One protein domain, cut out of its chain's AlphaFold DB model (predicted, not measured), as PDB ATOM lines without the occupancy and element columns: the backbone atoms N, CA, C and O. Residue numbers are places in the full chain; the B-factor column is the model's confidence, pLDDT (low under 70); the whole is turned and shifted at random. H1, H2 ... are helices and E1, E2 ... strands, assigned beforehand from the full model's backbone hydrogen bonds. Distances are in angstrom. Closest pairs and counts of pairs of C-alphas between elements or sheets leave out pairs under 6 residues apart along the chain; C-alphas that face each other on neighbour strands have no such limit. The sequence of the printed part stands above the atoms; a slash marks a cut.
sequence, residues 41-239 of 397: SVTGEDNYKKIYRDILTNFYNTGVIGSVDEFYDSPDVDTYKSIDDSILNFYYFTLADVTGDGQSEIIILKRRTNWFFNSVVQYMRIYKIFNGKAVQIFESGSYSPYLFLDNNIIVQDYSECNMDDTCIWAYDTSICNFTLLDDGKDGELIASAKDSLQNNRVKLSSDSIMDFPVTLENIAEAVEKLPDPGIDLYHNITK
ATOM      1  N   SER A  41      61.084-108.205 -26.728       36.50
ATOM      2  CA  SER A  41      59.779-108.232 -26.072       36.50
ATOM      3  C   SER A  41      58.737-108.998 -26.890       36.50
ATOM      4  O   SER A  41      58.232-108.498 -27.900       36.50
ATOM      5  N   VAL A  42      58.390-110.186 -26.410       38.38
ATOM      6  CA  VAL A  42      57.178-110.924 -26.772       38.38
ATOM      7  C   VAL A  42      56.262-110.855 -25.548       38.38
ATOM      8  O   VAL A  42      56.741-111.060 -24.437       38.38
ATOM      9  N   THR A  43      55.011-110.446 -25.778       47.06
ATOM     10  CA  THR A  43      53.844-110.426 -24.866       47.06
ATOM     11  C   THR A  43      54.098-110.739 -23.380       47.06
ATOM     12  O   THR A  43      54.402-111.870 -23.008       47.06
ATOM     13  N   GLY A  44      53.903-109.728 -22.517       60.22
ATOM     14  CA  GLY A  44      54.180-109.797 -21.073       60.22
ATOM     15  C   GLY A  44      53.564-111.010 -20.369       60.22
ATOM     16  O   GLY A  44      54.293-111.735 -19.702       60.22
ATOM     17  N   GLU A  45      52.277-111.285 -20.603       63.19
ATOM     18  CA  GLU A  45      51.564-112.437 -20.031       63.19
ATOM     19  C   GLU A  45      52.177-113.795 -20.427       63.19
ATOM     20  O   GLU A  45      52.419-114.640 -19.563       63.19
ATOM     21  N   ASP A  46      52.471-114.008 -21.717       75.06
ATOM     22  CA  ASP A  46      53.061-115.265 -22.205       75.06
ATOM     23  C   ASP A  46      54.449-115.491 -21.594       75.06
ATOM     24  O   ASP A  46      54.803-116.611 -21.218       75.06
ATOM     25  N   ASN A  47      55.237-114.418 -21.475       80.38
ATOM     26  CA  ASN A  47      56.569-114.459 -20.886       80.38
ATOM     27  C   ASN A  47      56.502-114.706 -19.367       80.38
ATOM     28  O   ASN A  47      57.222-115.559 -18.853       80.38
ATOM     29  N   TYR A  48      55.585-114.033 -18.665       85.69
ATOM     30  CA  TYR A  48      55.295-114.230 -17.243       85.69
ATOM     31  C   TYR A  48      54.939-115.695 -16.955       85.69
ATOM     32  O   TYR A  48      55.660-116.373 -16.219       85.69
ATOM     33  N   LYS A  49      53.907-116.233 -17.619       92.75
ATOM     34  CA  LYS A  49      53.474-117.636 -17.476       92.75
ATOM     35  C   LYS A  49      54.584-118.629 -17.823       92.75
ATOM     36  O   LYS A  49      54.759-119.632 -17.127       92.75
ATOM     37  N   LYS A  50      55.380-118.346 -18.860       92.81
ATOM     38  CA  LYS A  50      56.522-119.185 -19.239       92.81
ATOM     39  C   LYS A  50      57.555-119.310 -18.113       92.81
ATOM     40  O   LYS A  50      58.011-120.421 -17.876       92.81
ATOM     41  N   ILE A  51      57.890-118.237 -17.392       93.94
ATOM     42  CA  ILE A  51      58.900-118.303 -16.317       93.94
ATOM     43  C   ILE A  51      58.448-119.255 -15.194       93.94
ATOM     44  O   ILE A  51      59.224-120.121 -14.791       93.94
ATOM     45  N   TYR A  52      57.188-119.177 -14.739       96.81
ATOM     46  CA  TYR A  52      56.651-120.130 -13.748       96.81
ATOM     47  C   TYR A  52      56.684-121.571 -14.265       96.81
ATOM     48  O   TYR A  52      57.095-122.477 -13.539       96.81
ATOM     49  N   ARG A  53      56.283-121.785 -15.527       96.94
ATOM     50  CA  ARG A  53      56.299-123.106 -16.169       96.94
ATOM     51  C   ARG A  53      57.706-123.687 -16.247       96.94
ATOM     52  O   ARG A  53      57.880-124.846 -15.889       96.94
ATOM     53  N   ASP A  54      58.687-122.906 -16.692       97.06
ATOM     54  CA  ASP A  54      60.077-123.344 -16.846       97.06
ATOM     55  C   ASP A  54      60.682-123.703 -15.473       97.06
ATOM     56  O   ASP A  54      61.295-124.762 -15.333       97.06
ATOM     57  N   ILE A  55      60.431-122.894 -14.431       98.00
ATOM     58  CA  ILE A  55      60.886-123.154 -13.052       98.00
ATOM     59  C   ILE A  55      60.246-124.427 -12.477       98.00
ATOM     60  O   ILE A  55      60.959-125.307 -11.995       98.00
ATOM     61  N   LEU A  56      58.917-124.557 -12.542       98.50
ATOM     62  CA  LEU A  56      58.200-125.724 -12.012       98.50
ATOM     63  C   LEU A  56      58.517-127.011 -12.787       98.50
ATOM     64  O   LEU A  56      58.613-128.085 -12.198       98.50
ATOM     65  N   THR A  57      58.723-126.912 -14.103       98.19
ATOM     66  CA  THR A  57      59.134-128.050 -14.938       98.19
ATOM     67  C   THR A  57      60.571-128.467 -14.624       98.19
ATOM     68  O   THR A  57      60.859-129.662 -14.585       98.19
ATOM     69  N   ASN A  58      61.478-127.520 -14.356       97.94
ATOM     70  CA  ASN A  58      62.817-127.849 -13.867       97.94
ATOM     71  C   ASN A  58      62.746-128.559 -12.511       97.94
ATOM     72  O   ASN A  58      63.370-129.608 -12.348       97.94
ATOM     73  N   PHE A  59      61.943-128.034 -11.581       98.31
ATOM     74  CA  PHE A  59      61.727-128.642 -10.272       98.31
ATOM     75  C   PHE A  59      61.239-130.089 -10.393       98.31
ATOM     76  O   PHE A  59      61.910-130.989  -9.893       98.31
ATOM     77  N   TYR A  60      60.160-130.329 -11.148       98.31
ATOM     78  CA  TYR A  60      59.632-131.675 -11.392       98.31
ATOM     79  C   TYR A  60      60.695-132.638 -11.943       98.31
ATOM     80  O   TYR A  60      60.817-133.750 -11.443       98.31
ATOM     81  N   ASN A  61      61.501-132.214 -12.923       97.69
ATOM     82  CA  ASN A  61      62.487-133.079 -13.582       97.69
ATOM     83  C   ASN A  61      63.799-133.289 -12.794       97.69
ATOM     84  O   ASN A  61      64.560-134.189 -13.136       97.69
ATOM     85  N   THR A  62      64.127-132.453 -11.801       95.81
ATOM     86  CA  THR A  62      65.483-132.439 -11.197       95.81
ATOM     87  C   THR A  62      65.525-132.408  -9.668       95.81
ATOM     88  O   THR A  62      66.582-132.677  -9.091       95.81
ATOM     89  N   GLY A  63      64.413-132.051  -9.017       95.56
ATOM     90  CA  GLY A  63      64.370-131.664  -7.605       95.56
ATOM     91  C   GLY A  63      64.871-130.243  -7.319       95.56
ATOM     92  O   GLY A  63      64.841-129.823  -6.168       95.56
ATOM     93  N   VAL A  64      65.316-129.490  -8.335       96.00
ATOM     94  CA  VAL A  64      65.965-128.180  -8.153       96.00
ATOM     95  C   VAL A  64      65.015-127.024  -8.479       96.00
ATOM     96  O   VAL A  64      64.453-126.955  -9.577       96.00
ATOM     97  N   ILE A  65      64.872-126.077  -7.552       96.62
ATOM     98  CA  ILE A  65      64.092-124.843  -7.714       96.62
ATOM     99  C   ILE A  65      64.905-123.631  -7.237       96.62
ATOM    100  O   ILE A  65      65.295-123.511  -6.077       96.62
ATOM    101  N   GLY A  66      65.192-122.711  -8.162       93.12
ATOM    102  CA  GLY A  66      66.157-121.642  -7.904       93.12
ATOM    103  C   GLY A  66      67.552-122.228  -7.670       93.12
ATOM    104  O   GLY A  66      68.095-122.884  -8.557       93.12
ATOM    105  N   SER A  67      68.101-122.001  -6.477       93.44
ATOM    106  CA  SER A  67      69.380-122.570  -6.017       93.44
ATOM    107  C   SER A  67      69.224-123.755  -5.053       93.44
ATOM    108  O   SER A  67      70.235-124.289  -4.600       93.44
ATOM    109  N   VAL A  68      67.983-124.105  -4.697       94.31
ATOM    110  CA  VAL A  68      67.640-125.152  -3.722       94.31
ATOM    111  C   VAL A  68      67.485-126.480  -4.455       94.31
ATOM    112  O   VAL A  68      66.832-126.535  -5.496       94.31
ATOM    113  N   ASP A  69      68.072-127.538  -3.913       94.69
ATOM    114  CA  ASP A  69      68.117-128.894  -4.445       94.69
ATOM    115  C   ASP A  69      67.488-129.853  -3.425       94.69
ATOM    116  O   ASP A  69      68.052-130.135  -2.377       94.69
ATOM    117  N   GLU A  70      66.300-130.384  -3.705       92.62
ATOM    118  CA  GLU A  70      65.595-131.275  -2.770       92.62
ATOM    119  C   GLU A  70      66.318-132.592  -2.451       92.62
ATOM    120  O   GLU A  70      65.882-133.301  -1.539       92.62
ATOM    121  N   PHE A  71      67.360-132.943  -3.213       92.88
ATOM    122  CA  PHE A  71      67.974-134.268  -3.197       92.88
ATOM    123  C   PHE A  71      69.505-134.250  -3.110       92.88
ATOM    124  O   PHE A  71      70.113-135.302  -3.314       92.88
ATOM    125  N   TYR A  72      70.160-133.115  -2.825       90.94
ATOM    126  CA  TYR A  72      71.632-133.081  -2.741       90.94
ATOM    127  C   TYR A  72      72.190-134.081  -1.711       90.94
ATOM    128  O   TYR A  72      73.306-134.576  -1.887       90.94
ATOM    129  N   ASP A  73      71.404-134.377  -0.668       88.44
ATOM    130  CA  ASP A  73      71.679-135.283   0.453       88.44
ATOM    131  C   ASP A  73      71.399-136.767   0.139       88.44
ATOM    132  O   ASP A  73      71.720-137.649   0.939       88.44
ATOM    133  N   SER A  74      70.847-137.075  -1.040       89.69
ATOM    134  CA  SER A  74      70.559-138.441  -1.476       89.69
ATOM    135  C   SER A  74      71.759-139.053  -2.217       89.69
ATOM    136  O   SER A  74      72.120-138.568  -3.291       89.69
ATOM    137  N   PRO A  75      72.362-140.161  -1.730       88.62
ATOM    138  CA  PRO A  75      73.504-140.807  -2.391       88.62
ATOM    139  C   PRO A  75      73.241-141.260  -3.835       88.62
ATOM    140  O   PRO A  75      74.180-141.365  -4.623       88.62
ATOM    141  N   ASP A  76      71.973-141.506  -4.178       90.50
ATOM    142  CA  ASP A  76      71.526-141.968  -5.495       90.50
ATOM    143  C   ASP A  76      70.890-140.842  -6.341       90.50
ATOM    144  O   ASP A  76      70.252-141.130  -7.354       90.50
ATOM    145  N   VAL A  77      71.048-139.562  -5.965       91.62
ATOM    146  CA  VAL A  77      70.399-138.404  -6.622       91.62
ATOM    147  C   VAL A  77      70.592-138.349  -8.139       91.62
ATOM    148  O   VAL A  77      69.662-138.030  -8.877       91.62
ATOM    149  N   ASP A  78      71.774-138.716  -8.634       92.75
ATOM    150  CA  ASP A  78      72.086-138.738 -10.067       92.75
ATOM    151  C   ASP A  78      71.356-139.849 -10.851       92.75
ATOM    152  O   ASP A  78      71.454-139.913 -12.078       92.75
ATOM    153  N   THR A  79      70.625-140.733 -10.166       94.31
ATOM    154  CA  THR A  79      69.751-141.738 -10.791       94.31
ATOM    155  C   THR A  79      68.320-141.240 -11.003       94.31
ATOM    156  O   THR A  79      67.593-141.832 -11.808       94.31
ATOM    157  N   TYR A  80      67.920-140.159 -10.320       93.69
ATOM    158  CA  TYR A  80      66.563-139.620 -10.376       93.69
ATOM    159  C   TYR A  80      66.330-138.889 -11.706       93.69
ATOM    160  O   TYR A  80      67.185-138.160 -12.213       93.69
ATOM    161  N   LYS A  81      65.146-139.095 -12.279       94.75
ATOM    162  CA  LYS A  81      64.655-138.479 -13.523       94.75
ATOM    163  C   LYS A  81      63.539-137.475 -13.265       94.75
ATOM    164  O   LYS A  81      63.204-136.697 -14.153       94.75
ATOM    165  N   SER A  82      62.926-137.556 -12.087       95.75
ATOM    166  CA  SER A  82      61.955-136.600 -11.575       95.75
ATOM    167  C   SER A  82      61.857-136.708 -10.054       95.75
ATOM    168  O   SER A  82      62.384-137.643  -9.449       95.75
ATOM    169  N   ILE A  83      61.129-135.783  -9.435       95.75
ATOM    170  CA  ILE A  83      60.773-135.838  -8.012       95.75
ATOM    171  C   ILE A  83      59.981-137.102  -7.623       95.75
ATOM    172  O   ILE A  83      60.043-137.507  -6.463       95.75
ATOM    173  N   ASP A  84      59.300-137.752  -8.578       93.88
ATOM    174  CA  ASP A  84      58.528-138.987  -8.360       93.88
ATOM    175  C   ASP A  84      59.418-140.202  -8.018       93.88
ATOM    176  O   ASP A  84      58.930-141.188  -7.464       93.88
ATOM    177  N   ASP A  85      60.726-140.143  -8.306       92.62
ATOM    178  CA  ASP A  85      61.683-141.188  -7.915       92.62
ATOM    179  C   ASP A  85      62.001-141.151  -6.397       92.62
ATOM    180  O   ASP A  85      62.614-142.079  -5.857       92.62
ATOM    181  N   SER A  86      61.558-140.112  -5.671       87.81
ATOM    182  CA  SER A  86      61.721-140.011  -4.217       87.81
ATOM    183  C   SER A  86      60.712-140.887  -3.465       87.81
ATOM    184  O   SER A  86      59.524-140.594  -3.385       87.81
ATOM    185  N   ILE A  87      61.199-141.950  -2.820       83.88
ATOM    186  CA  ILE A  87      60.352-142.932  -2.108       83.88
ATOM    187  C   ILE A  87      59.703-142.353  -0.831       83.88
ATOM    188  O   ILE A  87      58.671-142.848  -0.375       83.88
ATOM    189  N   LEU A  88      60.317-141.335  -0.216       84.94
ATOM    190  CA  LEU A  88      59.923-140.822   1.106       84.94
ATOM    191  C   LEU A  88      59.278-139.432   1.085       84.94
ATOM    192  O   LEU A  88      58.672-139.058   2.094       84.94
ATOM    193  N   ASN A  89      59.411-138.681  -0.012       90.19
ATOM    194  CA  ASN A  89      58.950-137.299  -0.126       90.19
ATOM    195  C   ASN A  89      57.854-137.186  -1.189       90.19
ATOM    196  O   ASN A  89      58.071-137.537  -2.342       90.19
ATOM    197  N   PHE A  90      56.703-136.639  -0.806       93.94
ATOM    198  CA  PHE A  90      55.604-136.329  -1.721       93.94
ATOM    199  C   PHE A  90      55.475-134.818  -1.868       93.94
ATOM    200  O   PHE A  90      55.432-134.107  -0.862       93.94
ATOM    201  N   TYR A  91      55.408-134.332  -3.105       97.31
ATOM    202  CA  TYR A  91      55.453-132.908  -3.418       97.31
ATOM    203  C   TYR A  91      54.119-132.419  -3.971       97.31
ATOM    204  O   TYR A  91      53.581-132.966  -4.935       97.31
ATOM    205  N   TYR A  92      53.624-131.342  -3.376       98.00
ATOM    206  CA  TYR A  92      52.399-130.646  -3.750       98.00
ATOM    207  C   TYR A  92      52.707-129.165  -3.939       98.00
ATOM    208  O   TYR A  92      53.674-128.661  -3.363       98.00
ATOM    209  N   PHE A  93      51.911-128.456  -4.735       98.38
ATOM    210  CA  PHE A  93      52.148-127.034  -4.962       98.38
ATOM    211  C   PHE A  93      50.882-126.230  -5.220       98.38
ATOM    212  O   PHE A  93      49.844-126.753  -5.613       98.38
ATOM    213  N   THR A  94      50.998-124.920  -5.039       98.06
ATOM    214  CA  THR A  94      50.034-123.957  -5.565       98.06
ATOM    215  C   THR A  94      50.741-122.665  -5.968       98.06
ATOM    216  O   THR A  94      51.889-122.425  -5.580       98.06
ATOM    217  N   LEU A  95      50.055-121.846  -6.761       97.56
ATOM    218  CA  LEU A  95      50.490-120.510  -7.153       97.56
ATOM    219  C   LEU A  95      49.525-119.496  -6.541       97.56
ATOM    220  O   LEU A  95      48.348-119.466  -6.901       97.56
ATOM    221  N   ALA A  96      50.008-118.695  -5.593       95.56
ATOM    222  CA  ALA A  96      49.178-117.740  -4.868       95.56
ATOM    223  C   ALA A  96      49.996-116.534  -4.405       95.56
ATOM    224  O   ALA A  96      51.112-116.689  -3.919       95.56
ATOM    225  N   ASP A  97      49.420-115.339  -4.513       94.88
ATOM    226  CA  ASP A  97      49.959-114.141  -3.868       94.88
ATOM    227  C   ASP A  97      49.787-114.266  -2.344       94.88
ATOM    228  O   ASP A  97      48.664-114.228  -1.821       94.88
ATOM    229  N   VAL A  98      50.901-114.453  -1.637       95.44
ATOM    230  CA  VAL A  98      50.974-114.512  -0.166       95.44
ATOM    231  C   VAL A  98      51.844-113.397   0.414       95.44
ATOM    232  O   VAL A  98      51.931-113.265   1.633       95.44
ATOM    233  N   THR A  99      52.452-112.576  -0.445       94.25
ATOM    234  CA  THR A  99      53.268-111.406  -0.080       94.25
ATOM    235  C   THR A  99      52.548-110.067  -0.279       94.25
ATOM    236  O   THR A  99      53.039-109.038   0.184       94.25
ATOM    237  N   GLY A 100      51.364-110.079  -0.891       91.12
ATOM    238  CA  GLY A 100      50.415-108.970  -0.993       91.12
ATOM    239  C   GLY A 100      50.767-107.910  -2.033       91.12
ATOM    240  O   GLY A 100      50.204-106.816  -1.979       91.12
ATOM    241  N   ASP A 101      51.698-108.196  -2.946       89.62
ATOM    242  CA  ASP A 101      52.119-107.273  -4.009       89.62
ATOM    243  C   ASP A 101      51.507-107.591  -5.387       89.62
ATOM    244  O   ASP A 101      51.808-106.918  -6.373       89.62
ATOM    245  N   GLY A 102      50.611-108.580  -5.454       90.19
ATOM    246  CA  GLY A 102      49.929-109.013  -6.671       90.19
ATOM    247  C   GLY A 102      50.696-110.048  -7.499       90.19
ATOM    248  O   GLY A 102      50.076-110.730  -8.317       90.19
ATOM    249  N   GLN A 103      52.003-110.232  -7.285       92.50
ATOM    250  CA  GLN A 103      52.745-111.336  -7.892       92.50
ATOM    251  C   GLN A 103      52.461-112.627  -7.115       92.50
ATOM    252  O   GLN A 103      52.583-112.670  -5.896       92.50
ATOM    253  N   SER A 104      52.117-113.712  -7.813       95.19
ATOM    254  CA  SER A 104      51.939-115.011  -7.153       95.19
ATOM    255  C   SER A 104      53.279-115.644  -6.777       95.19
ATOM    256  O   SER A 104      54.181-115.743  -7.608       95.19
ATOM    257  N   GLU A 105      53.401-116.155  -5.559       97.44
ATOM    258  CA  GLU A 105      54.519-117.006  -5.159       97.44
ATOM    259  C   GLU A 105      54.330-118.442  -5.670       97.44
ATOM    260  O   GLU A 105      53.207-118.909  -5.872       97.44
ATOM    261  N   ILE A 106      55.440-119.171  -5.816       98.56
ATOM    262  CA  ILE A 106      55.432-120.632  -5.921       98.56
ATOM    263  C   ILE A 106      55.494-121.198  -4.501       98.56
ATOM    264  O   ILE A 106      56.497-121.018  -3.809       98.56
ATOM    265  N   ILE A 107      54.447-121.897  -4.070       98.44
ATOM    266  CA  ILE A 107      54.382-122.540  -2.753       98.44
ATOM    267  C   ILE A 107      54.554-124.043  -2.958       98.44
ATOM    268  O   ILE A 107      53.695-124.668  -3.575       98.44
ATOM    269  N   ILE A 108      55.643-124.618  -2.442       98.25
ATOM    270  CA  ILE A 108      55.909-126.062  -2.450       98.25
ATOM    271  C   ILE A 108      55.658-126.623  -1.047       98.25
ATOM    272  O   ILE A 108      56.240-126.160  -0.065       98.25
ATOM    273  N   LEU A 109      54.823-127.658  -0.967       97.12
ATOM    274  CA  LEU A 109      54.579-128.447   0.236       97.12
ATOM    275  C   LEU A 109      55.155-129.854   0.036       97.12
ATOM    276  O   LEU A 109      54.651-130.638  -0.768       97.12
ATOM    277  N   LYS A 110      56.202-130.183   0.790       95.00
ATOM    278  CA  LYS A 110      56.861-131.493   0.816       95.00
ATOM    279  C   LYS A 110      56.402-132.274   2.037       95.00
ATOM    280  O   LYS A 110      56.643-131.859   3.166       95.00
ATOM    281  N   ARG A 111      55.786-133.437   1.842       92.38
ATOM    282  CA  ARG A 111      55.449-134.372   2.925       92.38
ATOM    283  C   ARG A 111      56.499-135.474   2.994       92.38
ATOM    284  O   ARG A 111      56.545-136.325   2.110       92.38
ATOM    285  N   ARG A 112      57.332-135.461   4.040       88.38
ATOM    286  CA  ARG A 112      58.365-136.477   4.300       88.38
ATOM    287  C   ARG A 112      57.815-137.531   5.255       88.38
ATOM    288  O   ARG A 112      57.460-137.226   6.395       88.38
ATOM    289  N   THR A 113      57.769-138.780   4.805       85.31
ATOM    290  CA  THR A 113      57.323-139.908   5.634       85.31
ATOM    291  C   THR A 113      58.474-140.395   6.509       85.31
ATOM    292  O   THR A 113      59.534-140.755   5.998       85.31
ATOM    293  N   ASN A 114      58.271-140.465   7.824       76.62
ATOM    294  CA  ASN A 114      59.231-141.034   8.761       76.62
ATOM    295  C   ASN A 114      58.748-142.410   9.243       76.62
ATOM    296  O   ASN A 114      57.881-142.522  10.112       76.62
ATOM    297  N   TRP A 115      59.324-143.474   8.675       72.62
ATOM    298  CA  TRP A 115      58.922-144.855   8.973       72.62
ATOM    299  C   TRP A 115      59.295-145.304  10.395       72.62
ATOM    300  O   TRP A 115      58.623-146.175  10.941       72.62
ATOM    301  N   PHE A 116      60.316-144.705  11.024       71.19
ATOM    302  CA  PHE A 116      60.715-145.049  12.396       71.19
ATOM    303  C   PHE A 116      59.699-144.573  13.438       71.19
ATOM    304  O   PHE A 116      59.444-145.280  14.410       71.19
ATOM    305  N   PHE A 117      59.100-143.397  13.226       70.12
ATOM    306  CA  PHE A 117      58.106-142.818  14.137       70.12
ATOM    307  C   PHE A 117      56.656-142.979  13.655       70.12
ATOM    308  O   PHE A 117      55.739-142.529  14.338       70.12
ATOM    309  N   ASN A 118      56.443-143.626  12.501       76.75
ATOM    310  CA  ASN A 118      55.145-143.738  11.824       76.75
ATOM    311  C   ASN A 118      54.424-142.377  11.720       76.75
ATOM    312  O   ASN A 118      53.230-142.253  11.998       76.75
ATOM    313  N   SER A 119      55.186-141.340  11.367       79.75
ATOM    314  CA  SER A 119      54.734-139.952  11.302       79.75
ATOM    315  C   SER A 119      55.036-139.342   9.935       79.75
ATOM    316  O   SER A 119      55.863-139.845   9.171       79.75
ATOM    317  N   VAL A 120      54.347-138.251   9.611       84.12
ATOM    318  CA  VAL A 120      54.602-137.459   8.405       84.12
ATOM    319  C   VAL A 120      54.879-136.033   8.848       84.12
ATOM    320  O   VAL A 120      54.016-135.409   9.461       84.12
ATOM    321  N   VAL A 121      56.073-135.537   8.533       88.19
ATOM    322  CA  VAL A 121      56.412-134.113   8.657       88.19
ATOM    323  C   VAL A 121      56.046-133.446   7.341       88.19
ATOM    324  O   VAL A 121      56.270-134.028   6.274       88.19
ATOM    325  N   GLN A 122      55.517-132.231   7.398       91.12
ATOM    326  CA  GLN A 122      55.409-131.380   6.224       91.12
ATOM    327  C   GLN A 122      56.405-130.225   6.295       91.12
ATOM    328  O   GLN A 122      56.539-129.568   7.321       91.12
ATOM    329  N   TYR A 123      57.103-130.000   5.190       92.69
ATOM    330  CA  TYR A 123      58.020-128.892   4.974       92.69
ATOM    331  C   TYR A 123      57.394-127.974   3.936       92.69
ATOM    332  O   TYR A 123      56.978-128.439   2.872       92.69
ATOM    333  N   MET A 124      57.310-126.684   4.236       95.25
ATOM    334  CA  MET A 124      56.773-125.690   3.316       95.25
ATOM    335  C   MET A 124      57.879-124.729   2.903       95.25
ATOM    336  O   MET A 124      58.483-124.082   3.755       95.25
ATOM    337  N   ARG A 125      58.119-124.631   1.593       96.94
ATOM    338  CA  ARG A 125      59.070-123.697   0.980       96.94
ATOM    339  C   ARG A 125      58.307-122.769   0.039       96.94
ATOM    340  O   ARG A 125      57.502-123.232  -0.767       96.94
ATOM    341  N   ILE A 126      58.539-121.464   0.150       98.38
ATOM    342  CA  ILE A 126      57.883-120.452  -0.692       98.38
ATOM    343  C   ILE A 126      58.950-119.713  -1.478       98.38
ATOM    344  O   ILE A 126      59.933-119.244  -0.904       98.38
ATOM    345  N   TYR A 127      58.730-119.579  -2.782       98.31
ATOM    346  CA  TYR A 127      59.640-118.915  -3.699       98.31
ATOM    347  C   TYR A 127      58.949-117.735  -4.371       98.31
ATOM    348  O   TYR A 127      57.889-117.891  -4.983       98.31
ATOM    349  N   LYS A 128      59.594-116.570  -4.320       96.00
ATOM    350  CA  LYS A 128      59.234-115.418  -5.149       96.00
ATOM    351  C   LYS A 128      60.194-115.341  -6.328       96.00
ATOM    352  O   LYS A 128      61.358-115.727  -6.211       96.00
ATOM    353  N   ILE A 129      59.702-114.896  -7.480       94.38
ATOM    354  CA  ILE A 129      60.541-114.741  -8.671       94.38
ATOM    355  C   ILE A 129      61.104-113.326  -8.675       94.38
ATOM    356  O   ILE A 129      60.327-112.378  -8.683       94.38
ATOM    357  N   PHE A 130      62.427-113.200  -8.711       90.38
ATOM    358  CA  PHE A 130      63.161-111.942  -8.805       90.38
ATOM    359  C   PHE A 130      64.115-111.984  -9.993       90.38
ATOM    360  O   PHE A 130      64.879-112.943 -10.136       90.38
ATOM    361  N   ASN A 131      64.080-110.966 -10.854       87.50
ATOM    362  CA  ASN A 131      64.939-110.865 -12.041       87.50
ATOM    363  C   ASN A 131      64.974-112.177 -12.876       87.50
ATOM    364  O   ASN A 131      66.020-112.631 -13.345       87.50
ATOM    365  N   GLY A 132      63.809-112.824 -13.014       88.31
ATOM    366  CA  GLY A 132      63.592-114.089 -13.724       88.31
ATOM    367  C   GLY A 132      63.992-115.374 -12.980       88.31
ATOM    368  O   GLY A 132      63.939-116.445 -13.583       88.31
ATOM    369  N   LYS A 133      64.397-115.311 -11.703       91.56
ATOM    370  CA  LYS A 133      64.847-116.465 -10.899       91.56
ATOM    371  C   LYS A 133      63.964-116.695  -9.676       91.56
ATOM    372  O   LYS A 133      63.634-115.743  -8.982       91.56
ATOM    373  N   ALA A 134      63.651-117.950  -9.355       96.25
ATOM    374  CA  ALA A 134      63.061-118.296  -8.061       96.25
ATOM    375  C   ALA A 134      64.080-118.103  -6.925       96.25
ATOM    376  O   ALA A 134      65.187-118.637  -6.986       96.25
ATOM    377  N   VAL A 135      63.680-117.383  -5.877       95.88
ATOM    378  CA  VAL A 135      64.438-117.196  -4.634       95.88
ATOM    379  C   VAL A 135      63.555-117.627  -3.468       95.88
ATOM    380  O   VAL A 135      62.409-117.192  -3.369       95.88
ATOM    381  N   GLN A 136      64.079-118.476  -2.582       96.62
ATOM    382  CA  GLN A 136      63.370-118.901  -1.374       96.62
ATOM    383  C   GLN A 136      63.161-117.698  -0.441       96.62
ATOM    384  O   GLN A 136      64.128-117.031  -0.063       96.62
ATOM    385  N   ILE A 137      61.904-117.423  -0.085       96.56
ATOM    386  CA  ILE A 137      61.477-116.346   0.828       96.56
ATOM    387  C   ILE A 137      60.867-116.868   2.141       96.56
ATOM    388  O   ILE A 137      60.571-116.078   3.034       96.56
ATOM    389  N   PHE A 138      60.642-118.178   2.258       95.81
ATOM    390  CA  PHE A 138      60.215-118.857   3.482       95.81
ATOM    391  C   PHE A 138      60.607-120.331   3.420       95.81
ATOM    392  O   PHE A 138      60.503-120.950   2.358       95.81
ATOM    393  N   GLU A 139      60.985-120.886   4.566       92.88
ATOM    394  CA  GLU A 139      61.111-122.320   4.796       92.88
ATOM    395  C   GLU A 139      60.765-122.638   6.252       92.88
ATOM    396  O   GLU A 139      61.181-121.929   7.166       92.88
ATOM    397  N   SER A 140      60.006-123.712   6.463       91.44
ATOM    398  CA  SER A 140      59.747-124.287   7.782       91.44
ATOM    399  C   SER A 140      59.371-125.767   7.657       91.44
ATOM    400  O   SER A 140      58.910-126.205   6.601       91.44
ATOM    401  N   GLY A 141      59.540-126.521   8.748       90.00
ATOM    402  CA  GLY A 141      59.017-127.877   8.941       90.00
ATOM    403  C   GLY A 141      58.060-127.939  10.138       90.00
ATOM    404  O   GLY A 141      58.356-127.386  11.198       90.00
ATOM    405  N   SER A 142      56.918-128.610   9.978       88.56
ATOM    406  CA  SER A 142      55.853-128.727  10.983       88.56
ATOM    407  C   SER A 142      55.136-130.084  10.895       88.56
ATOM    408  O   SER A 142      55.128-130.752   9.857       88.56
ATOM    409  N   TYR A 143      54.512-130.499  12.000       85.31
ATOM    410  CA  TYR A 143      53.574-131.632  12.045       85.31
ATOM    411  C   TYR A 143      52.106-131.197  11.880       85.31
ATOM    412  O   TYR A 143      51.221-132.049  11.784       85.31
ATOM    413  N   SER A 144      51.852-129.888  11.847       87.62
ATOM    414  CA  SER A 144      50.530-129.265  11.806       87.62
ATOM    415  C   SER A 144      50.313-128.543  10.469       87.62
ATOM    416  O   SER A 144      51.293-128.131   9.839       87.62
ATOM    417  N   PRO A 145      49.058-128.331  10.029       90.12
ATOM    418  CA  PRO A 145      48.767-127.513   8.859       90.12
ATOM    419  C   PRO A 145      49.348-126.094   8.961       90.12
ATOM    420  O   PRO A 145      49.301-125.470  10.024       90.12
ATOM    421  N   TYR A 146      49.847-125.571   7.840       94.25
ATOM    422  CA  TYR A 146      50.161-124.151   7.700       94.25
ATOM    423  C   TYR A 146      48.906-123.404   7.258       94.25
ATOM    424  O   TYR A 146      48.222-123.843   6.330       94.25
ATOM    425  N   LEU A 147      48.623-122.262   7.881       95.88
ATOM    426  CA  LEU A 147      47.484-121.411   7.537       95.88
ATOM    427  C   LEU A 147      47.996-120.051   7.066       95.88
ATOM    428  O   LEU A 147      48.794-119.410   7.741       95.88
ATOM    429  N   PHE A 148      47.515-119.597   5.918       96.31
ATOM    430  CA  PHE A 148      47.803-118.275   5.381       96.31
ATOM    431  C   PHE A 148      46.634-117.350   5.700       96.31
ATOM    432  O   PHE A 148      45.477-117.684   5.427       96.31
ATOM    433  N   LEU A 149      46.935-116.184   6.256       95.44
ATOM    434  CA  LEU A 149      45.956-115.145   6.557       95.44
ATOM    435  C   LEU A 149      46.085-113.988   5.562       95.44
ATOM    436  O   LEU A 149      47.084-113.854   4.849       95.44
ATOM    437  N   ASP A 150      45.089-113.106   5.555       85.38
ATOM    438  CA  ASP A 150      45.255-111.777   4.972       85.38
ATOM    439  C   ASP A 150      46.354-110.989   5.719       85.38
ATOM    440  O   ASP A 150      46.658-111.259   6.885       85.38
ATOM    441  N   ASN A 151      46.927-109.977   5.057       81.81
ATOM    442  CA  ASN A 151      48.087-109.186   5.515       81.81
ATOM    443  C   ASN A 151      49.443-109.920   5.496       81.81
ATOM    444  O   ASN A 151      50.359-109.525   6.213       81.81
ATOM    445  N   ASN A 152      49.601-110.930   4.635       93.25
ATOM    446  CA  ASN A 152      50.896-111.564   4.339       93.25
ATOM    447  C   ASN A 152      51.490-112.273   5.563       93.25
ATOM    448  O   ASN A 152      52.672-112.125   5.889       93.25
ATOM    449  N   ILE A 153      50.626-113.015   6.262       96.56
ATOM    450  CA  ILE A 153      50.952-113.745   7.484       96.56
ATOM    451  C   ILE A 153      50.820-115.248   7.242       96.56
ATOM    452  O   ILE A 153      49.804-115.721   6.725       96.56
ATOM    453  N   ILE A 154      51.836-115.994   7.672       96.81
ATOM    454  CA  ILE A 154      51.835-117.455   7.746       96.81
ATOM    455  C   ILE A 154      51.744-117.851   9.214       96.81
ATOM    456  O   ILE A 154      52.491-117.360  10.060       96.81
ATOM    457  N   VAL A 155      50.841-118.772   9.508       95.25
ATOM    458  CA  VAL A 155      50.630-119.354  10.827       95.25
ATOM    459  C   VAL A 155      51.035-120.820  10.774       95.25
ATOM    460  O   VAL A 155      50.665-121.551   9.854       95.25
ATOM    461  N   GLN A 156      51.792-121.240  11.776       92.31
ATOM    462  CA  GLN A 156      52.338-122.578  11.936       92.31
ATOM    463  C   GLN A 156      52.006-123.108  13.337       92.31
ATOM    464  O   GLN A 156      51.973-122.344  14.303       92.31
ATOM    465  N   ASP A 157      51.798-124.425  13.447       86.12
ATOM    466  CA  ASP A 157      51.554-125.121  14.722       86.12
ATOM    467  C   ASP A 157      50.371-124.530  15.520       86.12
ATOM    468  O   ASP A 157      50.345-124.491  16.750       86.12
ATOM    469  N   TYR A 158      49.347-124.080  14.784       84.62
ATOM    470  CA  TYR A 158      48.095-123.595  15.351       84.62
ATOM    471  C   TYR A 158      47.313-124.715  16.044       84.62
ATOM    472  O   TYR A 158      47.062-125.777  15.472       84.62
ATOM    473  N   SER A 159      46.842-124.432  17.258       79.50
ATOM    474  CA  SER A 159      45.898-125.278  17.982       79.50
ATOM    475  C   SER A 159      44.825-124.423  18.647       79.50
ATOM    476  O   SER A 159      45.142-123.539  19.441       79.50
ATOM    477  N   GLU A 160      43.546-124.733  18.406       76.00
ATOM    478  CA  GLU A 160      42.413-124.095  19.102       76.00
ATOM    479  C   GLU A 160      42.531-124.207  20.634       76.00
ATOM    480  O   GLU A 160      42.117-123.317  21.373       76.00
ATOM    481  N   CYS A 161      43.135-125.298  21.117       75.75
ATOM    482  CA  CYS A 161      43.354-125.556  22.539       75.75
ATOM    483  C   CYS A 161      44.556-124.797  23.124       75.75
ATOM    484  O   CYS A 161      44.697-124.757  24.348       75.75
ATOM    485  N   ASN A 162      45.450-124.261  22.286       77.94
ATOM    486  CA  ASN A 162      46.702-123.639  22.711       77.94
ATOM    487  C   ASN A 162      47.243-122.664  21.649       77.94
ATOM    488  O   ASN A 162      48.183-122.963  20.915       77.94
ATOM    489  N   MET A 163      46.645-121.475  21.587       77.25
ATOM    490  CA  MET A 163      47.050-120.415  20.657       77.25
ATOM    491  C   MET A 163      48.364-119.710  21.037       77.25
ATOM    492  O   MET A 163      48.830-118.855  20.287       77.25
ATOM    493  N   ASP A 164      48.943-120.000  22.203       76.38
ATOM    494  CA  ASP A 164      50.159-119.326  22.676       76.38
ATOM    495  C   ASP A 164      51.449-120.023  22.231       76.38
ATOM    496  O   ASP A 164      52.472-119.359  22.136       76.38
ATOM    497  N   ASP A 165      51.384-121.304  21.856       79.75
ATOM    498  CA  ASP A 165      52.503-122.023  21.224       79.75
ATOM    499  C   ASP A 165      52.455-121.938  19.670       79.75
ATOM    500  O   ASP A 165      53.201-122.622  18.973       79.75
ATOM    501  N   THR A 166      51.576-121.096  19.107       86.44
ATOM    502  CA  THR A 166      51.424-120.879  17.654       86.44
ATOM    503  C   THR A 166      52.518-119.958  17.104       86.44
ATOM    504  O   THR A 166      52.636-118.809  17.529       86.44
ATOM    505  N   CYS A 167      53.264-120.416  16.096       91.25
ATOM    506  CA  CYS A 167      54.281-119.610  15.416       91.25
ATOM    507  C   CYS A 167      53.639-118.730  14.332       91.25
ATOM    508  O   CYS A 167      52.912-119.230  13.472       91.25
ATOM    509  N   ILE A 168      53.917-117.423  14.353       94.56
ATOM    510  CA  ILE A 168      53.341-116.446  13.415       94.56
ATOM    511  C   ILE A 168      54.468-115.722  12.685       94.56
ATOM    512  O   ILE A 168      55.319-115.094  13.310       94.56
ATOM    513  N   TRP A 169      54.457-115.799  11.361       95.81
ATOM    514  CA  TRP A 169      55.466-115.227  10.478       95.81
ATOM    515  C   TRP A 169      54.833-114.139   9.616       95.81
ATOM    516  O   TRP A 169      53.747-114.352   9.078       95.81
ATOM    517  N   ALA A 170      55.511-113.011   9.429       95.50
ATOM    518  CA  ALA A 170      55.075-111.949   8.519       95.50
ATOM    519  C   ALA A 170      56.119-111.704   7.426       95.50
ATOM    520  O   ALA A 170      57.316-111.876   7.663       95.50
ATOM    521  N   TYR A 171      55.678-111.295   6.236       95.50
ATOM    522  CA  TYR A 171      56.586-110.939   5.146       95.50
ATOM    523  C   TYR A 171      57.266-109.585   5.396       95.50
ATOM    524  O   TYR A 171      56.620-108.536   5.361       95.50
ATOM    525  N   ASP A 172      58.583-109.594   5.609       92.25
ATOM    526  CA  ASP A 172      59.389-108.383   5.716       92.25
ATOM    527  C   ASP A 172      59.855-107.933   4.327       92.25
ATOM    528  O   ASP A 172      60.830-108.441   3.763       92.25
ATOM    529  N   THR A 173      59.162-106.937   3.775       91.44
ATOM    530  CA  THR A 173      59.495-106.326   2.481       91.44
ATOM    531  C   THR A 173      60.883-105.679   2.472       91.44
ATOM    532  O   THR A 173      61.480-105.570   1.403       91.44
ATOM    533  N   SER A 174      61.446-105.315   3.638       90.25
ATOM    534  CA  SER A 174      62.813-104.786   3.741       90.25
ATOM    535  C   SER A 174      63.879-105.805   3.329       90.25
ATOM    536  O   SER A 174      64.938-105.384   2.872       90.25
ATOM    537  N   ILE A 175      63.639-107.112   3.489       92.19
ATOM    538  CA  ILE A 175      64.607-108.182   3.159       92.19
ATOM    539  C   ILE A 175      64.036-109.262   2.222       92.19
ATOM    540  O   ILE A 175      64.666-110.294   1.979       92.19
ATOM    541  N   CYS A 176      62.817-109.048   1.723       93.50
ATOM    542  CA  CYS A 176      62.056-109.984   0.899       93.50
ATOM    543  C   CYS A 176      62.061-111.416   1.466       93.50
ATOM    544  O   CYS A 176      62.424-112.374   0.775       93.50
ATOM    545  N   ASN A 177      61.720-111.555   2.747       94.81
ATOM    546  CA  ASN A 177      61.684-112.836   3.451       94.81
ATOM    547  C   ASN A 177      60.602-112.819   4.535       94.81
ATOM    548  O   ASN A 177      60.357-111.788   5.154       94.81
ATOM    549  N   PHE A 178      59.982-113.962   4.804       95.12
ATOM    550  CA  PHE A 178      59.125-114.128   5.973       95.12
ATOM    551  C   PHE A 178      59.974-114.243   7.244       95.12
ATOM    552  O   PHE A 178      60.960-114.981   7.283       95.12
ATOM    553  N   THR A 179      59.593-113.521   8.292       92.62
ATOM    554  CA  THR A 179      60.283-113.502   9.589       92.62
ATOM    555  C   THR A 179      59.319-113.856  10.712       92.62
ATOM    556  O   THR A 179      58.186-113.369  10.723       92.62
ATOM    557  N   LEU A 180      59.772-114.679  11.660       91.69
ATOM    558  CA  LEU A 180      59.027-115.019  12.872       91.69
ATOM    559  C   LEU A 180      58.828-113.753  13.716       91.69
ATOM    560  O   LEU A 180      59.792-113.030  13.970       91.69
ATOM    561  N   LEU A 181      57.587-113.485  14.116       90.81
ATOM    562  CA  LEU A 181      57.235-112.336  14.947       90.81
ATOM    563  C   LEU A 181      57.650-112.562  16.410       90.81
ATOM    564  O   LEU A 181      57.577-113.677  16.927       90.81
ATOM    565  N   ASP A 182      58.060-111.492  17.086       86.62
ATOM    566  CA  ASP A 182      58.499-111.495  18.484       86.62
ATOM    567  C   ASP A 182      57.391-110.913  19.381       86.62
ATOM    568  O   ASP A 182      57.005-109.755  19.226       86.62
ATOM    569  N   ASP A 183      56.887-111.685  20.353       81.06
ATOM    570  CA  ASP A 183      55.813-111.265  21.280       81.06
ATOM    571  C   ASP A 183      56.080-109.918  21.984       81.06
ATOM    572  O   ASP A 183      55.145-109.195  22.339       81.06
ATOM    573  N   GLY A 184      57.350-109.573  22.219       81.12
ATOM    574  CA  GLY A 184      57.760-108.329  22.867       81.12
ATOM    575  C   GLY A 184      57.862-107.127  21.925       81.12
ATOM    576  O   GLY A 184      57.894-105.995  22.414       81.12
ATOM    577  N   LYS A 185      57.922-107.350  20.605       83.81
ATOM    578  CA  LYS A 185      58.147-106.316  19.576       83.81
ATOM    579  C   LYS A 185      56.940-106.145  18.637       83.81
ATOM    580  O   LYS A 185      56.626-105.017  18.266       83.81
ATOM    581  N   ASP A 186      56.219-107.229  18.344       89.44
ATOM    582  CA  ASP A 186      55.211-107.338  17.276       89.44
ATOM    583  C   ASP A 186      53.794-107.679  17.789       89.44
ATOM    584  O   ASP A 186      52.918-108.099  17.026       89.44
ATOM    585  N   GLY A 187      53.538-107.495  19.090       90.50
ATOM    586  CA  GLY A 187      52.319-107.952  19.771       90.50
ATOM    587  C   GLY A 187      50.982-107.503  19.149       90.50
ATOM    588  O   GLY A 187      49.998-108.234  19.249       90.50
ATOM    589  N   GLU A 188      50.924-106.352  18.468       92.56
ATOM    590  CA  GLU A 188      49.717-105.906  17.746       92.56
ATOM    591  C   GLU A 188      49.422-106.765  16.502       92.56
ATOM    592  O   GLU A 188      48.272-107.150  16.274       92.56
ATOM    593  N   LEU A 189      50.454-107.126  15.727       92.38
ATOM    594  CA  LEU A 189      50.330-108.007  14.560       92.38
ATOM    595  C   LEU A 189      49.974-109.433  14.991       92.38
ATOM    596  O   LEU A 189      49.065-110.043  14.427       92.38
ATOM    597  N   ILE A 190      50.627-109.931  16.046       92.56
ATOM    598  CA  ILE A 190      50.342-111.242  16.647       92.56
ATOM    599  C   ILE A 190      48.889-111.303  17.141       92.56
ATOM    600  O   ILE A 190      48.178-112.267  16.849       92.56
ATOM    601  N   ALA A 191      48.400-110.264  17.827       92.19
ATOM    602  CA  ALA A 191      47.006-110.188  18.263       92.19
ATOM    603  C   ALA A 191      46.018-110.150  17.081       92.19
ATOM    604  O   ALA A 191      44.989-110.825  17.126       92.19
ATOM    605  N   SER A 192      46.333-109.418  16.007       93.94
ATOM    606  CA  SER A 192      45.499-109.349  14.796       93.94
ATOM    607  C   SER A 192      45.439-110.682  14.032       93.94
ATOM    608  O   SER A 192      44.370-111.085  13.559       93.94
ATOM    609  N   ALA A 193      46.553-111.415  13.970       94.06
ATOM    610  CA  ALA A 193      46.599-112.768  13.425       94.06
ATOM    611  C   ALA A 193      45.782-113.752  14.284       94.06
ATOM    612  O   ALA A 193      44.975-114.513  13.749       94.06
ATOM    613  N   LYS A 194      45.913-113.682  15.620       92.19
ATOM    614  CA  LYS A 194      45.116-114.482  16.567       92.19
ATOM    615  C   LYS A 194      43.603-114.194  16.452       92.19
ATOM    616  O   LYS A 194      42.829-115.149  16.421       92.19
ATOM    617  N   ASP A 195      43.171-112.935  16.297       93.00
ATOM    618  CA  ASP A 195      41.760-112.593  15.996       93.00
ATOM    619  C   ASP A 195      41.302-113.203  14.663       93.00
ATOM    620  O   ASP A 195      40.232-113.804  14.578       93.00
ATOM    621  N   SER A 196      42.121-113.091  13.616       93.75
ATOM    622  CA  SER A 196      41.776-113.596  12.283       93.75
ATOM    623  C   SER A 196      41.569-115.116  12.276       93.75
ATOM    624  O   SER A 196      40.595-115.589  11.688       93.75
ATOM    625  N   LEU A 197      42.404-115.865  13.007       91.38
ATOM    626  CA  LEU A 197      42.237-117.306  13.244       91.38
ATOM    627  C   LEU A 197      40.924-117.616  13.980       91.38
ATOM    628  O   LEU A 197      40.126-118.412  13.492       91.38
ATOM    629  N   GLN A 198      40.648-116.936  15.100       90.31
ATOM    630  CA  GLN A 198      39.414-117.129  15.885       90.31
ATOM    631  C   GLN A 198      38.132-116.812  15.098       90.31
ATOM    632  O   GLN A 198      37.076-117.382  15.369       90.31
ATOM    633  N   ASN A 199      38.219-115.922  14.108       92.00
ATOM    634  CA  ASN A 199      37.116-115.556  13.221       92.00
ATOM    635  C   ASN A 199      37.091-116.362  11.902       92.00
ATOM    636  O   ASN A 199      36.348-115.992  10.990       92.00
ATOM    637  N   ASN A 200      37.869-117.447  11.781       89.38
ATOM    638  CA  ASN A 200      37.974-118.302  10.587       89.38
ATOM    639  C   ASN A 200      38.350-117.552   9.286       89.38
ATOM    640  O   ASN A 200      37.933-117.937   8.194       89.38
ATOM    641  N   ARG A 201      39.150-116.481   9.378       93.69
ATOM    642  CA  ARG A 201      39.618-115.681   8.228       93.69
ATOM    643  C   ARG A 201      40.916-116.247   7.639       93.69
ATOM    644  O   ARG A 201      41.942-115.574   7.605       93.69
ATOM    645  N   VAL A 202      40.872-117.507   7.211       93.69
ATOM    646  CA  VAL A 202      41.994-118.192   6.546       93.69
ATOM    647  C   VAL A 202      41.840-118.065   5.029       93.69
ATOM    648  O   VAL A 202      40.803-118.430   4.478       93.69
ATOM    649  N   LYS A 203      42.878-117.559   4.354       93.88
ATOM    650  CA  LYS A 203      42.936-117.366   2.894       93.88
ATOM    651  C   LYS A 203      43.305-118.658   2.154       93.88
ATOM    652  O   LYS A 203      42.765-118.932   1.086       93.88
ATOM    653  N   LEU A 204      44.229-119.437   2.717       94.56
ATOM    654  CA  LEU A 204      44.738-120.701   2.169       94.56
ATOM    655  C   LEU A 204      45.214-121.599   3.325       94.56
ATOM    656  O   LEU A 204      45.719-121.096   4.327       94.56
ATOM    657  N   SER A 205      45.083-122.919   3.189       94.75
ATOM    658  CA  SER A 205      45.669-123.912   4.106       94.75
ATOM    659  C   SER A 205      46.592-124.854   3.335       94.75
ATOM    660  O   SER A 205      46.303-125.177   2.179       94.75
ATOM    661  N   SER A 206      47.654-125.362   3.972       93.88
ATOM    662  CA  SER A 206      48.464-126.452   3.410       93.88
ATOM    663  C   SER A 206      47.621-127.677   3.058       93.88
ATOM    664  O   SER A 206      47.943-128.377   2.102       93.88
ATOM    665  N   ASP A 207      46.511-127.908   3.766       92.94
ATOM    666  CA  ASP A 207      45.631-129.046   3.494       92.94
ATOM    667  C   ASP A 207      45.010-128.971   2.096       92.94
ATOM    668  O   ASP A 207      45.014-129.962   1.375       92.94
ATOM    669  N   SER A 208      44.579-127.781   1.666       93.50
ATOM    670  CA  SER A 208      44.064-127.556   0.305       93.50
ATOM    671  C   SER A 208      45.144-127.561  -0.784       93.50
ATOM    672  O   SER A 208      44.818-127.637  -1.964       93.50
ATOM    673  N   ILE A 209      46.430-127.487  -0.419       94.44
ATOM    674  CA  ILE A 209      47.540-127.649  -1.374       94.44
ATOM    675  C   ILE A 209      47.731-129.137  -1.708       94.44
ATOM    676  O   ILE A 209      48.116-129.469  -2.825       94.44
ATOM    677  N   MET A 210      47.408-130.051  -0.781       91.25
ATOM    678  CA  MET A 210      47.585-131.499  -0.977       91.25
ATOM    679  C   MET A 210      46.725-132.105  -2.098       91.25
ATOM    680  O   MET A 210      47.034-133.196  -2.576       91.25
ATOM    681  N   ASP A 211      45.686-131.403  -2.553       90.94
ATOM    682  CA  ASP A 211      44.885-131.808  -3.713       90.94
ATOM    683  C   ASP A 211      45.639-131.624  -5.052       90.94
ATOM    684  O   ASP A 211      45.222-132.159  -6.081       90.94
ATOM    685  N   PHE A 212      46.774-130.909  -5.047       94.50
ATOM    686  CA  PHE A 212      47.550-130.524  -6.230       94.50
ATOM    687  C   PHE A 212      48.986-131.083  -6.182       94.50
ATOM    688  O   PHE A 212      49.937-130.348  -5.893       94.50
ATOM    689  N   PRO A 213      49.191-132.388  -6.457       97.06
ATOM    690  CA  PRO A 213      50.532-132.956  -6.577       97.06
ATOM    691  C   PRO A 213      51.309-132.288  -7.719       97.06
ATOM    692  O   PRO A 213      50.729-131.881  -8.729       97.06
ATOM    693  N   VAL A 214      52.629-132.183  -7.576       97.69
ATOM    694  CA  VAL A 214      53.502-131.586  -8.595       97.69
ATOM    695  C   VAL A 214      53.635-132.548  -9.778       97.69
ATOM    696  O   VAL A 214      54.448-133.463  -9.764       97.69
ATOM    697  N   THR A 215      52.833-132.331 -10.819       97.81
ATOM    698  CA  THR A 215      52.886-133.071 -12.090       97.81
ATOM    699  C   THR A 215      52.925-132.090 -13.257       97.81
ATOM    700  O   THR A 215      52.438-130.966 -13.139       97.81
ATOM    701  N   LEU A 216      53.454-132.499 -14.414       97.62
ATOM    702  CA  LEU A 216      53.498-131.634 -15.606       97.62
ATOM    703  C   LEU A 216      52.102-131.156 -16.061       97.62
ATOM    704  O   LEU A 216      51.977-130.049 -16.583       97.62
ATOM    705  N   GLU A 217      51.059-131.960 -15.835       98.00
ATOM    706  CA  GLU A 217      49.661-131.604 -16.118       98.00
ATOM    707  C   GLU A 217      49.152-130.523 -15.153       98.00
ATOM    708  O   GLU A 217      48.702-129.466 -15.600       98.00
ATOM    709  N   ASN A 218      49.322-130.725 -13.843       98.19
ATOM    710  CA  ASN A 218      48.908-129.751 -12.832       98.19
ATOM    711  C   ASN A 218      49.696-128.437 -12.955       98.19
ATOM    712  O   ASN A 218      49.121-127.361 -12.805       98.19
ATOM    713  N   ILE A 219      50.997-128.502 -13.274       98.31
ATOM    714  CA  ILE A 219      51.843-127.329 -13.559       98.31
ATOM    715  C   ILE A 219      51.270-126.533 -14.734       98.31
ATOM    716  O   ILE A 219      51.149-125.312 -14.645       98.31
ATOM    717  N   ALA A 220      50.890-127.205 -15.826       97.38
ATOM    718  CA  ALA A 220      50.275-126.537 -16.967       97.38
ATOM    719  C   ALA A 220      48.939-125.879 -16.581       97.38
ATOM    720  O   ALA A 220      48.748-124.699 -16.870       97.38
ATOM    721  N   GLU A 221      48.050-126.592 -15.882       97.19
ATOM    722  CA  GLU A 221      46.744-126.062 -15.470       97.19
ATOM    723  C   GLU A 221      46.861-124.864 -14.508       97.19
ATOM    724  O   GLU A 221      46.162-123.863 -14.681       97.19
ATOM    725  N   ALA A 222      47.753-124.937 -13.515       96.88
ATOM    726  CA  ALA A 222      47.978-123.859 -12.553       96.88
ATOM    727  C   ALA A 222      48.562-122.601 -13.218       96.88
ATOM    728  O   ALA A 222      48.120-121.490 -12.929       96.88
ATOM    729  N   VAL A 223      49.514-122.767 -14.143       96.25
ATOM    730  CA  VAL A 223      50.132-121.648 -14.873       96.25
ATOM    731  C   VAL A 223      49.156-120.983 -15.848       96.25
ATOM    732  O   VAL A 223      49.155-119.761 -15.963       96.25
ATOM    733  N   GLU A 224      48.292-121.736 -16.533       94.94
ATOM    734  CA  GLU A 224      47.291-121.138 -17.434       94.94
ATOM    735  C   GLU A 224      46.262-120.278 -16.678       94.94
ATOM    736  O   GLU A 224      45.838-119.233 -17.179       94.94
ATOM    737  N   LYS A 225      45.913-120.673 -15.446       93.94
ATOM    738  CA  LYS A 225      45.025-119.925 -14.536       93.94
ATOM    739  C   LYS A 225      45.687-118.725 -13.851       93.94
ATOM    740  O   LYS A 225      44.986-117.954 -13.196       93.94
ATOM    741  N   LEU A 226      47.006-118.575 -13.964       91.62
ATOM    742  CA  LEU A 226      47.758-117.525 -13.287       91.62
ATOM    743  C   LEU A 226      47.338-116.140 -13.824       91.62
ATOM    744  O   LEU A 226      47.402-115.933 -15.041       91.62
ATOM    745  N   PRO A 227      46.908-115.192 -12.970       86.81
ATOM    746  CA  PRO A 227      46.603-113.835 -13.413       86.81
ATOM    747  C   PRO A 227      47.894-113.120 -13.825       86.81
ATOM    748  O   PRO A 227      48.915-113.281 -13.159       86.81
ATOM    749  N   ASP A 228      47.846-112.312 -14.888       82.75
ATOM    750  CA  ASP A 228      48.923-111.368 -15.214       82.75
ATOM    751  C   ASP A 228      48.848-110.166 -14.251       82.75
ATOM    752  O   ASP A 228      47.851-109.435 -14.278       82.75
ATOM    753  N   PRO A 229      49.858-109.938 -13.391       81.38
ATOM    754  CA  PRO A 229      49.884-108.797 -12.484       81.38
ATOM    755  C   PRO A 229      50.350-107.500 -13.170       81.38
ATOM    756  O   PRO A 229      50.359-106.446 -12.537       81.38
ATOM    757  N   GLY A 230      50.774-107.551 -14.440       82.31
ATOM    758  CA  GLY A 230      51.366-106.418 -15.155       82.31
ATOM    759  C   GLY A 230      52.796-106.082 -14.712       82.31
ATOM    760  O   GLY A 230      53.252-104.958 -14.924       82.31
ATOM    761  N   ILE A 231      53.496-107.035 -14.083       81.25
ATOM    762  CA  ILE A 231      54.842-106.873 -13.509       81.25
ATOM    763  C   ILE A 231      55.889-107.504 -14.439       81.25
ATOM    764  O   ILE A 231      55.788-108.678 -14.793       81.25
ATOM    765  N   ASP A 232      56.941-106.755 -14.788       82.00
ATOM    766  CA  ASP A 232      58.109-107.313 -15.483       82.00
ATOM    767  C   ASP A 232      59.010-108.072 -14.502       82.00
ATOM    768  O   ASP A 232      59.830-107.476 -13.803       82.00
ATOM    769  N   LEU A 233      58.893-109.402 -14.481       81.75
ATOM    770  CA  LEU A 233      59.699-110.277 -13.623       81.75
ATOM    771  C   LEU A 233      61.210-110.209 -13.869       81.75
ATOM    772  O   LEU A 233      61.954-110.740 -13.049       81.75
ATOM    773  N   TYR A 234      61.687-109.597 -14.957       79.62
ATOM    774  CA  TYR A 234      63.122-109.387 -15.182       79.62
ATOM    775  C   TYR A 234      63.667-108.104 -14.540       79.62
ATOM    776  O   TYR A 234      64.886-107.970 -14.448       79.62
ATOM    777  N   HIS A 235      62.792-107.201 -14.081       75.75
ATOM    778  CA  HIS A 235      63.148-105.923 -13.452       75.75
ATOM    779  C   HIS A 235      62.176-105.559 -12.311       75.75
ATOM    780  O   HIS A 235      61.813-104.396 -12.135       75.75
ATOM    781  N   ASN A 236      61.720-106.553 -11.540       74.06
ATOM    782  CA  ASN A 236      60.708-106.381 -10.491       74.06
ATOM    783  C   ASN A 236      61.272-105.980  -9.118       74.06
ATOM    784  O   ASN A 236      60.518-105.947  -8.146       74.06
ATOM    785  N   ILE A 237      62.563-105.649  -9.020       74.12
ATOM    786  CA  ILE A 237      63.141-105.047  -7.815       74.12
ATOM    787  C   ILE A 237      63.591-103.616  -8.105       74.12
ATOM    788  O   ILE A 237      64.418-103.360  -8.978       74.12
ATOM    789  N   THR A 238      63.088-102.680  -7.304       62.09
ATOM    790  CA  THR A 238      63.582-101.304  -7.229       62.09
ATOM    791  C   THR A 238      63.792-100.941  -5.767       62.09
ATOM    792  O   THR A 238      62.817-100.749  -5.036       62.09
ATOM    793  N   LYS A 239      65.050-100.831  -5.333       68.12
ATOM    794  CA  LYS A 239      65.392-100.453  -3.961       68.12
ATOM    795  C   LYS A 239      66.202 -99.166  -3.942       68.12
ATOM    796  O   LYS A 239      67.283 -99.087  -4.519       68.12
TER     797      LYS A 239
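AT A GLANCE: This is residues 41 to 239 of the 397 residues of an uncharacterized protein of Lachnoanaerobaculum saburreum F0468 (UniProt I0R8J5). Two twisted antiparallel sheets, one of the long strands E1 to E4 and one of the shorter strands E5, E6, E7, E8 and E9, stand partly face to face as a sandwich, drawn together where E4 meets E8. H2 covers the outer face of the shorter-stranded sheet, and at the opposite end of the model H1 and H4 run side by side, grazing the long-stranded sheet. The printed part has 199 residues with four named helices and nine named strands, H1 E1 E2 E3 E4 E5 E6 E7 E8 H2 E9 H3 H4, class mixed. The sheet orders are E8 E7 E6 E5 E9 and E1 E2 E3 E4; the whole is compact, radius of gyration of the C-alphas 17.4 A, spanning 47 by 45 by 27 A.

HOW THE PARTS SIT: Look first at the five-strand sheet: E8, residues 177 to 180, E7, 167 to 172, E6, 153 to 156, E5, 147 to 149, and E9, 202 to 205. Within hydrogen-bond range are N 179 and O 170 at 2.9 A, N 154 and O 169 at 2.9 A, N 155 and O 147 at 2.8 A, and N 148 and O 204 at 2.8 A. E5 to E8 form a meander of hairpins, each strand the antiparallel neighbour of the one before, as do E1, residues 89 to 96, E2, 105 to 114, E3, 119 to 130, and E4, 133 to 142. There find N 92 and O 109 at 2.9 A, N 110 and O 123 at 2.8 A, and N 124 and O 140 at 2.9 A. The sheets' facing parts are 10.6 A centre to centre; the closest C-alphas of E4 and E8, Ile 137 and Asn 177, are 4.4 A apart. H2, residues 187 to 198, is on the five-strand sheet, making two layers, at a height of 9.6 A; its closest C-alpha pair with E7 is Ile 190 and Ile 168, 6.8 A. H3, residues 206 to 209, is on the four-strand sheet at a height of 8.2 A. H1, residues 44 to 62, touches H4, residues 216 to 224, at a shallow tilt of 21 degrees, opposite ways; their closest C-alphas, Lys 49 and Val 223, are 5.8 A apart. Every O i to N i+4 pair is within hydrogen-bond range in H2 and H4, 14 of 15 in H1; H3 is too short for one.

IN THESE COORDINATES: Find C-alpha 44 at (54.180, -109.797, -21.073); from there H1 runs 27.2 A. E3 starts at C-alpha 119, (54.734, -139.952, 11.302), and runs 35.5 A; E2 measures 28.2 A, E4 26.6 A, E1 22.4 A and H2 16.3 A. H4 ends at C-alpha 224, (47.291, -121.138, -17.434).

THE WHOLE: The farthest C-alphas, Ser 41 and Cys 161, are 54.2 A apart. The printed part has no cut; the link from H1 to E1, residues 63 to 88, is long. Mean pLDDT of the printed part is 89.8, under 70 at residues 41 to 45 and 238 to 239.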